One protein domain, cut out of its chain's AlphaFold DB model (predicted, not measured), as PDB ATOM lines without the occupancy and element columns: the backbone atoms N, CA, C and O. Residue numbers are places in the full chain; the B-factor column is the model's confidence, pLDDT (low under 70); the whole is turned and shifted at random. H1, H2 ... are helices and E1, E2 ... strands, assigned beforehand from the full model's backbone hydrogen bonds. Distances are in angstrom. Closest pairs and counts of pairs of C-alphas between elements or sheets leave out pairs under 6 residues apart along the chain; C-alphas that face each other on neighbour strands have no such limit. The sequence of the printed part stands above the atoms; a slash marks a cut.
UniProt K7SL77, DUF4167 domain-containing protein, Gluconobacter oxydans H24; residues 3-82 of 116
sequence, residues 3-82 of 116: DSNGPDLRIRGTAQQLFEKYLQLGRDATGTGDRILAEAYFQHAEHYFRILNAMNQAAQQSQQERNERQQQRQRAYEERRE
ATOM      1  N   ASP A   3     -25.512   4.906 -39.912       86.00
ATOM      2  CA  ASP A   3     -25.007   3.852 -39.024       86.00
ATOM      3  C   ASP A   3     -23.480   3.892 -39.105       86.00
ATOM      4  O   ASP A   3     -22.901   3.645 -40.163       86.00
ATOM      5  N   SER A   4     -22.832   4.278 -38.012       85.75
ATOM      6  CA  SER A   4     -21.382   4.236 -37.897       85.75
ATOM      7  C   SER A   4     -20.963   2.972 -37.178       85.75
ATOM      8  O   SER A   4     -21.434   2.710 -36.072       85.75
ATOM      9  N   ASN A   5     -20.061   2.217 -37.793       82.00
ATOM     10  CA  ASN A   5     -19.409   1.080 -37.164       82.00
ATOM     11  C   ASN A   5     -18.022   1.548 -36.738       82.00
ATOM     12  O   ASN A   5     -17.088   1.527 -37.536       82.00
ATOM     13  N   GLY A   6     -17.943   2.064 -35.513       76.62
ATOM     14  CA  GLY A   6     -16.676   2.414 -34.896       76.62
ATOM     15  C   GLY A   6     -15.919   1.166 -34.439       76.62
ATOM     16  O   GLY A   6     -16.485   0.071 -34.442       76.62
ATOM     17  N   PRO A   7     -14.663   1.330 -33.992       73.00
ATOM     18  CA  PRO A   7     -13.809   0.218 -33.571       73.00
ATOM     19  C   PRO A   7     -14.390  -0.614 -32.415       73.00
ATOM     20  O   PRO A   7     -14.039  -1.780 -32.288       73.00
ATOM     21  N   ASP A   8     -15.298  -0.044 -31.615       70.44
ATOM     22  CA  ASP A   8     -15.913  -0.721 -30.460       70.44
ATOM     23  C   ASP A   8     -17.434  -0.487 -30.336       70.44
ATOM     24  O   ASP A   8     -18.164  -1.282 -29.748       70.44
ATOM     25  N   LEU A   9     -17.961   0.589 -30.935       76.56
ATOM     26  CA  LEU A   9     -19.367   0.968 -30.807       76.56
ATOM     27  C   LEU A   9     -20.033   1.175 -32.164       76.56
ATOM     28  O   LEU A   9     -19.573   1.952 -33.003       76.56
ATOM     29  N   ARG A  10     -21.215   0.569 -32.316       86.56
ATOM     30  CA  ARG A  10     -22.169   0.949 -33.357       86.56
ATOM     31  C   ARG A  10     -22.962   2.154 -32.885       86.56
ATOM     32  O   ARG A  10     -23.664   2.096 -31.877       86.56
ATOM     33  N   ILE A  11     -22.848   3.256 -33.608       88.31
ATOM     34  CA  ILE A  11     -23.516   4.509 -33.276       88.31
ATOM     35  C   ILE A  11     -24.463   4.846 -34.416       88.31
ATOM     36  O   ILE A  11     -24.058   4.909 -35.574       88.31
ATOM     37  N   ARG A  12     -25.728   5.098 -34.088       93.00
ATOM     38  CA  ARG A  12     -26.732   5.559 -35.049       93.00
ATOM     39  C   ARG A  12     -27.116   6.997 -34.753       93.00
ATOM     40  O   ARG A  12     -27.341   7.340 -33.596       93.00
ATOM     41  N   GLY A  13     -27.216   7.818 -35.792       93.31
ATOM     42  CA  GLY A  13     -27.574   9.227 -35.639       93.31
ATOM     43  C   GLY A  13     -27.514  10.023 -36.936       93.31
ATOM     44  O   GLY A  13     -27.414   9.472 -38.039       93.31
ATOM     45  N   THR A  14     -27.606  11.342 -36.810       96.00
ATOM     46  CA  THR A  14     -27.278  12.278 -37.893       96.00
ATOM     47  C   THR A  14     -25.758  12.389 -38.053       96.00
ATOM     48  O   THR A  14     -25.002  12.048 -37.143       96.00
ATOM     49  N   ALA A  15     -25.282  12.879 -39.204       93.94
ATOM     50  CA  ALA A  15     -23.846  13.077 -39.428       93.94
ATOM     51  C   ALA A  15     -23.221  14.032 -38.390       93.94
ATOM     52  O   ALA A  15     -22.095  13.813 -37.960       93.94
ATOM     53  N   GLN A  16     -23.978  15.033 -37.931       95.50
ATOM     54  CA  GLN A  16     -23.539  15.969 -36.894       95.50
ATOM     55  C   GLN A  16     -23.355  15.280 -35.541       95.50
ATOM     56  O   GLN A  16     -22.292  15.390 -34.941       95.50
ATOM     57  N   GLN A  17     -24.344  14.493 -35.111       95.62
ATOM     58  CA  GLN A  17     -24.260  13.738 -33.858       95.62
ATOM     59  C   GLN A  17     -23.092  12.746 -33.869       95.62
ATOM     60  O   GLN A  17     -22.405  12.570 -32.864       95.62
ATOM     61  N   LEU A  18     -22.861  12.093 -35.012       95.12
ATOM     62  CA  LEU A  18     -21.739  11.174 -35.186       95.12
ATOM     63  C   LEU A  18     -20.401  11.908 -35.112       95.12
ATOM     64  O   LEU A  18     -19.513  11.462 -34.390       95.12
ATOM     65  N   PHE A  19     -20.277  13.049 -35.792       96.06
ATOM     66  CA  PHE A  19     -19.090  13.897 -35.728       96.06
ATOM     67  C   PHE A  19     -18.754  14.309 -34.288       96.06
ATOM     68  O   PHE A  19     -17.640  14.062 -33.827       96.06
ATOM     69  N   GLU A  20     -19.718  14.874 -33.560       96.19
ATOM     70  CA  GLU A  20     -19.521  15.332 -32.179       96.19
ATOM     71  C   GLU A  20     -19.130  14.178 -31.249       96.19
ATOM     72  O   GLU A  20     -18.200  14.305 -30.449       96.19
ATOM     73  N   LYS A  21     -19.786  13.020 -31.396       95.62
ATOM     74  CA  LYS A  21     -19.492  11.841 -30.576       95.62
ATOM     75  C   LYS A  21     -18.088  11.291 -30.830       95.62
ATOM     76  O   LYS A  21     -17.382  10.997 -29.871       95.62
ATOM     77  N   TYR A  22     -17.660  11.174 -32.087       96.12
ATOM     78  CA  TYR A  22     -16.305  10.705 -32.399       96.12
ATOM     79  C   TYR A  22     -15.223  11.703 -31.994       96.12
ATOM     80  O   TYR A  22     -14.157  11.289 -31.547       96.12
ATOM     81  N   LEU A  23     -15.502  13.006 -32.081       96.44
ATOM     82  CA  LEU A  23     -14.582  14.031 -31.597       96.44
ATOM     83  C   LEU A  23     -14.363  13.913 -30.081       96.44
ATOM     84  O   LEU A  23     -13.229  14.028 -29.616       96.44
ATOM     85  N   GLN A  24     -15.431  13.655 -29.321       96.56
ATOM     86  CA  GLN A  24     -15.346  13.427 -27.878       96.56
ATOM     87  C   GLN A  24     -14.553  12.153 -27.558       96.56
ATOM     88  O   GLN A  24     -13.584  12.220 -26.806       96.56
ATOM     89  N   LEU A  25     -14.887  11.027 -28.198       95.31
ATOM     90  CA  LEU A  25     -14.180   9.754 -28.005       95.31
ATOM     91  C   LEU A  25     -12.684   9.856 -28.342       95.31
ATOM     92  O   LEU A  25     -11.849   9.315 -27.620       95.31
ATOM     93  N   GLY A  26     -12.323  10.590 -29.401       95.69
ATOM     94  CA  GLY A  26     -10.923  10.832 -29.762       95.69
ATOM     95  C   GLY A  26     -10.159  11.640 -28.709       95.69
ATOM     96  O   GLY A  26      -8.996  11.345 -28.423       95.69
ATOM     97  N   ARG A  27     -10.805  12.634 -28.082       96.94
ATOM     98  CA  ARG A  27     -10.215  13.404 -26.972       96.94
ATOM     99  C   ARG A  27     -10.021  12.542 -25.730       96.94
ATOM    100  O   ARG A  27      -8.948  12.598 -25.134       96.94
ATOM    101  N   ASP A  28     -11.011  11.724 -25.393       96.31
ATOM    102  CA  ASP A  28     -10.940  10.816 -24.248       96.31
ATOM    103  C   ASP A  28      -9.810   9.785 -24.444       96.31
ATOM    104  O   ASP A  28      -8.969   9.625 -23.561       96.31
ATOM    105  N   ALA A  29      -9.698   9.183 -25.637       95.50
ATOM    106  CA  ALA A  29      -8.611   8.261 -25.990       95.50
ATOM    107  C   ALA A  29      -7.222   8.931 -26.003       95.50
ATOM    108  O   ALA A  29      -6.218   8.324 -25.631       95.50
ATOM    109  N   THR A  30      -7.150  10.211 -26.383       96.12
ATOM    110  CA  THR A  30      -5.903  10.988 -26.279       96.12
ATOM    111  C   THR A  30      -5.500  11.179 -24.815       96.12
ATOM    112  O   THR A  30      -4.323  11.053 -24.483       96.12
ATOM    113  N   GLY A  31      -6.468  11.452 -23.931       95.50
ATOM    114  CA  GLY A  31      -6.241  11.626 -22.495       95.50
ATOM    115  C   GLY A  31      -5.791  10.349 -21.780       95.50
ATOM    116  O   GLY A  31      -5.011  10.428 -20.834       95.50
ATOM    117  N   THR A  32      -6.224   9.175 -22.249       94.69
ATOM    118  CA  THR A  32      -5.773   7.873 -21.725       94.69
ATOM    119  C   THR A  32      -4.432   7.415 -22.304       94.69
ATOM    120  O   THR A  32      -3.852   6.452 -21.804       94.69
ATOM    121  N   GLY A  33      -3.911   8.103 -23.326       94.81
ATOM    122  CA  GLY A  33      -2.645   7.777 -23.985       94.81
ATOM    123  C   GLY A  33      -2.750   6.708 -25.078       94.81
ATOM    124  O   GLY A  33      -1.722   6.319 -25.637       94.81
ATOM    125  N   ASP A  34      -3.957   6.252 -25.428       95.50
ATOM    126  CA  ASP A  34      -4.166   5.286 -26.509       95.50
ATOM    127  C   ASP A  34      -4.202   5.992 -27.870       95.50
ATOM    128  O   ASP A  34      -5.242   6.398 -28.399       95.50
ATOM    129  N   ARG A  35      -3.008   6.172 -28.439       94.12
ATOM    130  CA  ARG A  35      -2.812   6.951 -29.664       94.12
ATOM    131  C   ARG A  35      -3.437   6.301 -30.901       94.12
ATOM    132  O   ARG A  35      -3.910   7.021 -31.776       94.12
ATOM    133  N   ILE A  36      -3.442   4.968 -30.968       95.12
ATOM    134  CA  ILE A  36      -4.015   4.228 -32.101       95.12
ATOM    135  C   ILE A  36      -5.535   4.368 -32.084       95.12
ATOM    136  O   ILE A  36      -6.143   4.682 -33.108       95.12
ATOM    137  N   LEU A  37      -6.143   4.204 -30.908       94.62
ATOM    138  CA  LEU A  37      -7.581   4.366 -30.748       94.62
ATOM    139  C   LEU A  37      -8.025   5.815 -30.998       94.62
ATOM    140  O   LEU A  37      -9.024   6.044 -31.682       94.62
ATOM    141  N   ALA A  38      -7.259   6.796 -30.511       95.94
ATOM    142  CA  ALA A  38      -7.517   8.207 -30.778       95.94
ATOM    143  C   ALA A  38      -7.523   8.508 -32.285       95.94
ATOM    144  O   ALA A  38      -8.453   9.146 -32.780       95.94
ATOM    145  N   GLU A  39      -6.533   8.012 -33.033       95.69
ATOM    146  CA  GLU A  39      -6.466   8.210 -34.482       95.69
ATOM    147  C   GLU A  39      -7.650   7.558 -35.207       95.69
ATOM    148  O   GLU A  39      -8.266   8.196 -36.062       95.69
ATOM    149  N   ALA A  40      -8.045   6.345 -34.808       94.88
ATOM    150  CA  ALA A  40      -9.226   5.680 -35.355       94.88
ATOM    151  C   ALA A  40     -10.509   6.509 -35.140       94.88
ATOM    152  O   ALA A  40     -11.308   6.686 -36.064       94.88
ATOM    153  N   TYR A  41     -10.701   7.084 -33.948       95.88
ATOM    154  CA  TYR A  41     -11.840   7.967 -33.687       95.88
ATOM    155  C   TYR A  41     -11.767   9.277 -34.474       95.88
ATOM    156  O   TYR A  41     -12.785   9.720 -35.013       95.88
ATOM    157  N   PHE A  42     -10.587   9.885 -34.602       96.25
ATOM    158  CA  PHE A  42     -10.436  11.110 -35.384       96.25
ATOM    159  C   PHE A  42     -10.673  10.887 -36.877       96.25
ATOM    160  O   PHE A  42     -11.283  11.746 -37.507       96.25
ATOM    161  N   GLN A  43     -10.295   9.736 -37.433       96.06
ATOM    162  CA  GLN A  43     -10.639   9.376 -38.812       96.06
ATOM    163  C   GLN A  43     -12.158   9.298 -39.012       96.06
ATOM    164  O   GLN A  43     -12.685   9.816 -39.997       96.06
ATOM    165  N   HIS A  44     -12.890   8.712 -38.060       95.38
ATOM    166  CA  HIS A  44     -14.351   8.709 -38.119       95.38
ATOM    167  C   HIS A  44     -14.943  10.116 -38.007       95.38
ATOM    168  O   HIS A  44     -15.835  10.459 -38.785       95.38
ATOM    169  N   ALA A  45     -14.446  10.953 -37.092       96.12
ATOM    170  CA  ALA A  45     -14.876  12.346 -36.997       96.12
ATOM    171  C   ALA A  45     -14.634  13.090 -38.325       96.12
ATOM    172  O   ALA A  45     -15.532  13.744 -38.850       96.12
ATOM    173  N   GLU A  46     -13.453  12.924 -38.915       97.38
ATOM    174  CA  GLU A  46     -13.072  13.520 -40.195       97.38
ATOM    175  C   GLU A  46     -14.014  13.090 -41.330       97.38
ATOM    176  O   GLU A  46     -14.521  13.931 -42.075       97.38
ATOM    177  N   HIS A  47     -14.352  11.801 -41.392       95.81
ATOM    178  CA  HIS A  47     -15.310  11.275 -42.359       95.81
ATOM    179  C   HIS A  47     -16.685  11.956 -42.249       95.81
ATOM    180  O   HIS A  47     -17.233  12.422 -43.252       95.81
ATOM    181  N   TYR A  48     -17.240  12.066 -41.037       96.06
ATOM    182  CA  TYR A  48     -18.539  12.718 -40.840       96.06
ATOM    183  C   TYR A  48     -18.486  14.227 -41.076       96.06
ATOM    184  O   TYR A  48     -19.446  14.795 -41.598       96.06
ATOM    185  N   PHE A  49     -17.356  14.869 -40.784       97.19
ATOM    186  CA  PHE A  49     -17.135  16.270 -41.117       97.19
ATOM    187  C   PHE A  49     -17.157  16.514 -42.634       97.19
ATOM    188  O   PHE A  49     -17.820  17.445 -43.097       97.19
ATOM    189  N   ARG A  50     -16.524  15.644 -43.436       96.56
ATOM    190  CA  ARG A  50     -16.618  15.714 -44.908       96.56
ATOM    191  C   ARG A  50     -18.057  15.589 -45.397       96.56
ATOM    192  O   ARG A  50     -18.464  16.359 -46.265       96.56
ATOM    193  N   ILE A  51     -18.834  14.663 -44.830       96.00
ATOM    194  CA  ILE A  51     -20.254  14.492 -45.178       96.00
ATOM    195  C   ILE A  51     -21.043  15.766 -44.863       96.00
ATOM    196  O   ILE A  51     -21.803  16.230 -45.709       96.00
ATOM    197  N   LEU A  52     -20.845  16.363 -43.684       95.69
ATOM    198  CA  LEU A  52     -21.517  17.610 -43.303       95.69
ATOM    199  C   LEU A  52     -21.207  18.751 -44.273       95.69
ATOM    200  O   LEU A  52     -22.120  19.456 -44.706       95.69
ATOM    201  N   ASN A  53     -19.943  18.901 -44.667       96.75
ATOM    202  CA  ASN A  53     -19.546  19.916 -45.638       96.75
ATOM    203  C   ASN A  53     -20.176  19.670 -47.011       96.75
ATOM    204  O   ASN A  53     -20.706  20.606 -47.607       96.75
ATOM    205  N   ALA A  54     -20.185  18.423 -47.488       95.38
ATOM    206  CA  ALA A  54     -20.830  18.065 -48.750       95.38
ATOM    207  C   ALA A  54     -22.343  18.344 -48.719       95.38
ATOM    208  O   ALA A  54     -22.894  18.884 -49.677       95.38
ATOM    209  N   MET A  55     -23.015  18.049 -47.602       94.31
ATOM    210  CA  MET A  55     -24.436  18.357 -47.415       94.31
ATOM    211  C   MET A  55     -24.703  19.867 -47.437       94.31
ATOM    212  O   MET A  55     -25.648  20.309 -48.087       94.31
ATOM    213  N   ASN A  56     -23.867  20.661 -46.764       93.88
ATOM    214  CA  ASN A  56     -24.001  22.117 -46.750       93.88
ATOM    215  C   ASN A  56     -23.777  22.714 -48.151       93.88
ATOM    216  O   ASN A  56     -24.556  23.550 -48.605       93.88
ATOM    217  N   GLN A  57     -22.768  22.230 -48.880       94.25
ATOM    218  CA  GLN A  57     -22.516  22.643 -50.264       94.25
ATOM    219  C   GLN A  57     -23.688  22.293 -51.189       94.25
ATOM    220  O   GLN A  57     -24.140  23.147 -51.951       94.25
ATOM    221  N   ALA A  58     -24.232  21.077 -51.092       93.31
ATOM    222  CA  ALA A  58     -25.390  20.665 -51.885       93.31
ATOM    223  C   ALA A  58     -26.634  21.518 -51.577       93.31
ATOM    224  O   ALA A  58     -27.362  21.914 -52.489       93.31
ATOM    225  N   ALA A  59     -26.862  21.852 -50.303       92.69
ATOM    226  CA  ALA A  59     -27.953  22.736 -49.905       92.69
ATOM    227  C   ALA A  59     -27.803  24.132 -50.533       92.69
ATOM    228  O   ALA A  59     -28.757  24.639 -51.126       92.69
ATOM    229  N   GLN A  60     -26.600  24.712 -50.488       93.12
ATOM    230  CA  GLN A  60     -26.311  26.019 -51.088       93.12
ATOM    231  C   GLN A  60     -26.499  26.018 -52.610       93.12
ATOM    232  O   GLN A  60     -27.167  26.905 -53.141       93.12
ATOM    233  N   GLN A  61     -25.990  24.997 -53.306       92.25
ATOM    234  CA  GLN A  61     -26.179  24.847 -54.754       92.25
ATOM    235  C   GLN A  61     -27.664  24.737 -55.119       92.25
ATOM    236  O   GLN A  61     -28.137  25.411 -56.032       92.25
ATOM    237  N   SER A  62     -28.436  23.953 -54.358       90.50
ATOM    238  CA  SER A  62     -29.875  23.809 -54.597       90.50
ATOM    239  C   SER A  62     -30.646  25.122 -54.414       90.50
ATOM    240  O   SER A  62     -31.636  25.373 -55.105       90.50
ATOM    241  N   GLN A  63     -30.195  25.980 -53.495       90.25
ATOM    242  CA  GLN A  63     -30.807  27.279 -53.253       90.25
ATOM    243  C   GLN A  63     -30.464  28.279 -54.363       90.25
ATOM    244  O   GLN A  63     -31.348  29.012 -54.808       90.25
ATOM    245  N   GLN A  64     -29.217  28.268 -54.841       91.25
ATOM    246  CA  GLN A  64     -28.783  29.075 -55.982       91.25
ATOM    247  C   GLN A  64     -29.573  28.714 -57.243       91.25
ATOM    248  O   GLN A  64     -30.209  29.597 -57.815       91.25
ATOM    249  N   GLU A  65     -29.678  27.426 -57.579       91.06
ATOM    250  CA  GLU A  65     -30.412  26.982 -58.771       91.06
ATOM    251  C   GLU A  65     -31.894  27.393 -58.718       91.06
ATOM    252  O   GLU A  65     -32.478  27.855 -59.704       91.06
ATOM    253  N   ARG A  66     -32.533  27.274 -57.544       89.88
ATOM    254  CA  ARG A  66     -33.920  27.729 -57.357       89.88
ATOM    255  C   ARG A  66     -34.058  29.231 -57.574       89.88
ATOM    256  O   ARG A  66     -35.046  29.655 -58.174       89.88
ATOM    257  N   ASN A  67     -33.104  30.020 -57.089       91.25
ATOM    258  CA  ASN A  67     -33.116  31.469 -57.243       91.25
ATOM    259  C   ASN A  67     -32.891  31.880 -58.707       91.25
ATOM    260  O   ASN A  67     -33.612  32.729 -59.225       91.25
ATOM    261  N   GLU A  68     -31.961  31.231 -59.407       90.38
ATOM    262  CA  GLU A  68     -31.693  31.466 -60.831       90.38
ATOM    263  C   GLU A  68     -32.906  31.123 -61.701       90.38
ATOM    264  O   GLU A  68     -33.312  31.925 -62.541       90.38
ATOM    265  N   ARG A  69     -33.560  29.977 -61.457       89.56
ATOM    266  CA  ARG A  69     -34.798  29.609 -62.165       89.56
ATOM    267  C   ARG A  69     -35.932  30.601 -61.906       89.56
ATOM    268  O   ARG A  69     -36.748  30.834 -62.796       89.56
ATOM    269  N   GLN A  70     -36.024  31.170 -60.702       89.25
ATOM    270  CA  GLN A  70     -37.014  32.207 -60.403       89.25
ATOM    271  C   GLN A  70     -36.707  33.504 -61.152       89.25
ATOM    272  O   GLN A  70     -37.604  34.045 -61.795       89.25
ATOM    273  N   GLN A  71     -35.449  33.948 -61.157       89.31
ATOM    274  CA  GLN A  71     -35.025  35.135 -61.902       89.31
ATOM    275  C   GLN A  71     -35.228  34.978 -63.414       89.31
ATOM    276  O   GLN A  71     -35.721  35.895 -64.060       89.31
ATOM    277  N   GLN A  72     -34.912  33.813 -63.988       87.06
ATOM    278  CA  GLN A  72     -35.163  33.541 -65.408       87.06
ATOM    279  C   GLN A  72     -36.658  33.594 -65.741       87.06
ATOM    280  O   GLN A  72     -37.045  34.165 -66.756       87.06
ATOM    281  N   ARG A  73     -37.515  33.052 -64.867       87.25
ATOM    282  CA  ARG A  73     -38.973  33.099 -65.056       87.25
ATOM    283  C   ARG A  73     -39.521  34.526 -64.967       87.25
ATOM    284  O   ARG A  73     -40.436  34.860 -65.711       87.25
ATOM    285  N   GLN A  74     -38.963  35.354 -64.082       85.12
ATOM    286  CA  GLN A  74     -39.310  36.775 -63.969       85.12
ATOM    287  C   GLN A  74     -38.877  37.552 -65.218       85.12
ATOM    288  O   GLN A  74     -39.709  38.223 -65.819       85.12
ATOM    289  N   ARG A  75     -37.633  37.364 -65.681       83.25
ATOM    290  CA  ARG A  75     -37.134  37.979 -66.923       83.25
ATOM    291  C   ARG A  75     -37.963  37.580 -68.142       83.25
ATOM    292  O   ARG A  75     -38.330  38.445 -68.921       83.25
ATOM    293  N   ALA A  76     -38.326  36.304 -68.275       81.56
ATOM    294  CA  ALA A  76     -39.185  35.841 -69.366       81.56
ATOM    295  C   ALA A  76     -40.600  36.455 -69.314       81.56
ATOM    296  O   ALA A  76     -41.236  36.648 -70.348       81.56
ATOM    297  N   TYR A  77     -41.112  36.757 -68.116       77.94
ATOM    298  CA  TYR A  77     -42.394  37.442 -67.952       77.94
ATOM    299  C   TYR A  77     -42.305  38.929 -68.322       77.94
ATOM    300  O   TYR A  77     -43.216  39.442 -68.970       77.94
ATOM    301  N   GLU A  78     -41.217  39.607 -67.949       76.12
ATOM    302  CA  GLU A  78     -40.936  40.995 -68.344       76.12
ATOM    303  C   GLU A  78     -40.688  41.128 -69.852       76.12
ATOM    304  O   GLU A  78     -41.293  41.982 -70.490       76.12
ATOM    305  N   GLU A  79     -39.900  40.234 -70.451       69.56
ATOM    306  CA  GLU A  79     -39.626  40.216 -71.895       69.56
ATOM    307  C   GLU A  79     -40.899  39.948 -72.716       69.56
ATOM    308  O   GLU A  79     -41.117  40.562 -73.755       69.56
ATOM    309  N   ARG A  80     -41.820  39.106 -72.220       63.41
ATOM    310  CA  ARG A  80     -43.123  38.888 -72.876       63.41
ATOM    311  C   ARG A  80     -44.064  40.095 -72.778       63.41
ATOM    312  O   ARG A  80     -45.027  40.157 -73.542       63.41
ATOM    313  N   ARG A  81     -43.836  41.026 -71.846       62.34
ATOM    314  CA  ARG A  81     -44.628  42.263 -71.735       62.34
ATOM    315  C   ARG A  81     -44.166  43.370 -72.686       62.34
ATOM    316  O   ARG A  81     -44.935  44.303 -72.877       62.34
ATOM    317  N   GLU A  82     -42.993  43.251 -73.303       54.88
ATOM    318  CA  GLU A  82     -42.459  44.253 -74.233       54.88
ATOM    319  C   GLU A  82     -42.106  43.611 -75.587       54.88
ATOM    320  O   GLU A  82     -40.994  43.137 -75.813       54.88
TER     321      GLU A  82
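Overview. This is residues 3 to 82 of the 116 residues of the protein "DUF4167 domain-containing protein" of Gluconobacter oxydans H24 (UniProt K7SL77). The model is a lopsided helical hairpin: the short helix H1 lies side by side with the first part of the very long helix H2, whose rest, with Glu 82, sticks out as a single free arm, residues 56 to 82. A small strand hairpin, E1 and E2, sits by residues 15 to 22 of H1, at the hairpin's end nearer the arm. The printed part has 80 residues, with two named strands and two named helices in the order E1, E2, H1, H2; the sheet's order is E1 - E2, antiparallel, and the class is mostly helix. The whole is extended, with a radius of gyration of the C-alphas of 21.5 A, and spans 74 by 19 by 13 A, a length to which the arm adds.

Along the chain. The sheet is made of E1, residues 3 to 5, beginning at C-alpha 3 at (-25.007, 3.852, -39.024), and E2, residues 10 to 13. H1 is residues 15 to 32, 25.8 A from first to last C-alpha. H2 is residues 35 to 81, 69.0 A long, from C-alpha 35 at (-2.812, 6.951, -29.664) to C-alpha 81 at (-44.628, 42.263, -71.735).

Arrangement. E1 and E2 form a hairpin of antiparallel strands, with 154 degrees between their directions. The C-alphas of Ser 4 and Ile 11, which face each other, are 5.1 A apart. Across the pair, N 4 and O 11 are 2.8 A apart and N 11 and O 4 are 2.9 A apart, both within hydrogen-bond range. The closest C-alphas of E2 and H1 are those of Ile 11 and Leu 18, 7.2 A apart; those of E1 and H1 are Ser 4 and Leu 18, 7.5 A apart. H1 and H2 form a helical hairpin and touch, with 37 pairs of C-alphas within 8 A. The closest are those of Gly 26 and Ala 38, 4.4 A apart. Their lines stand at a shallow tilt of 24 degrees, and they run opposite ways. H2 touches H1 with residues 35 to 52 alone. E2 and H2 are apart; E1 and H2 are only just apart, with the closest C-alphas 8.3 A from each other. In H1 and H2 every O i to N i+4 pair is within hydrogen-bond range.

Size, cuts and confidence. The two C-alphas farthest apart are those of Gly 33 and Glu 82, 73.8 A. Without residues 56 to 82, which stand free, the body has 53 residues and spans 34 by 20 by 13 A. The printed part has no cut, and the links E1 to E2, E2 to H1 and H1 to H2 are tight. The mean pLDDT of the printed part is 90.3; residues 79 to 82 are under 70.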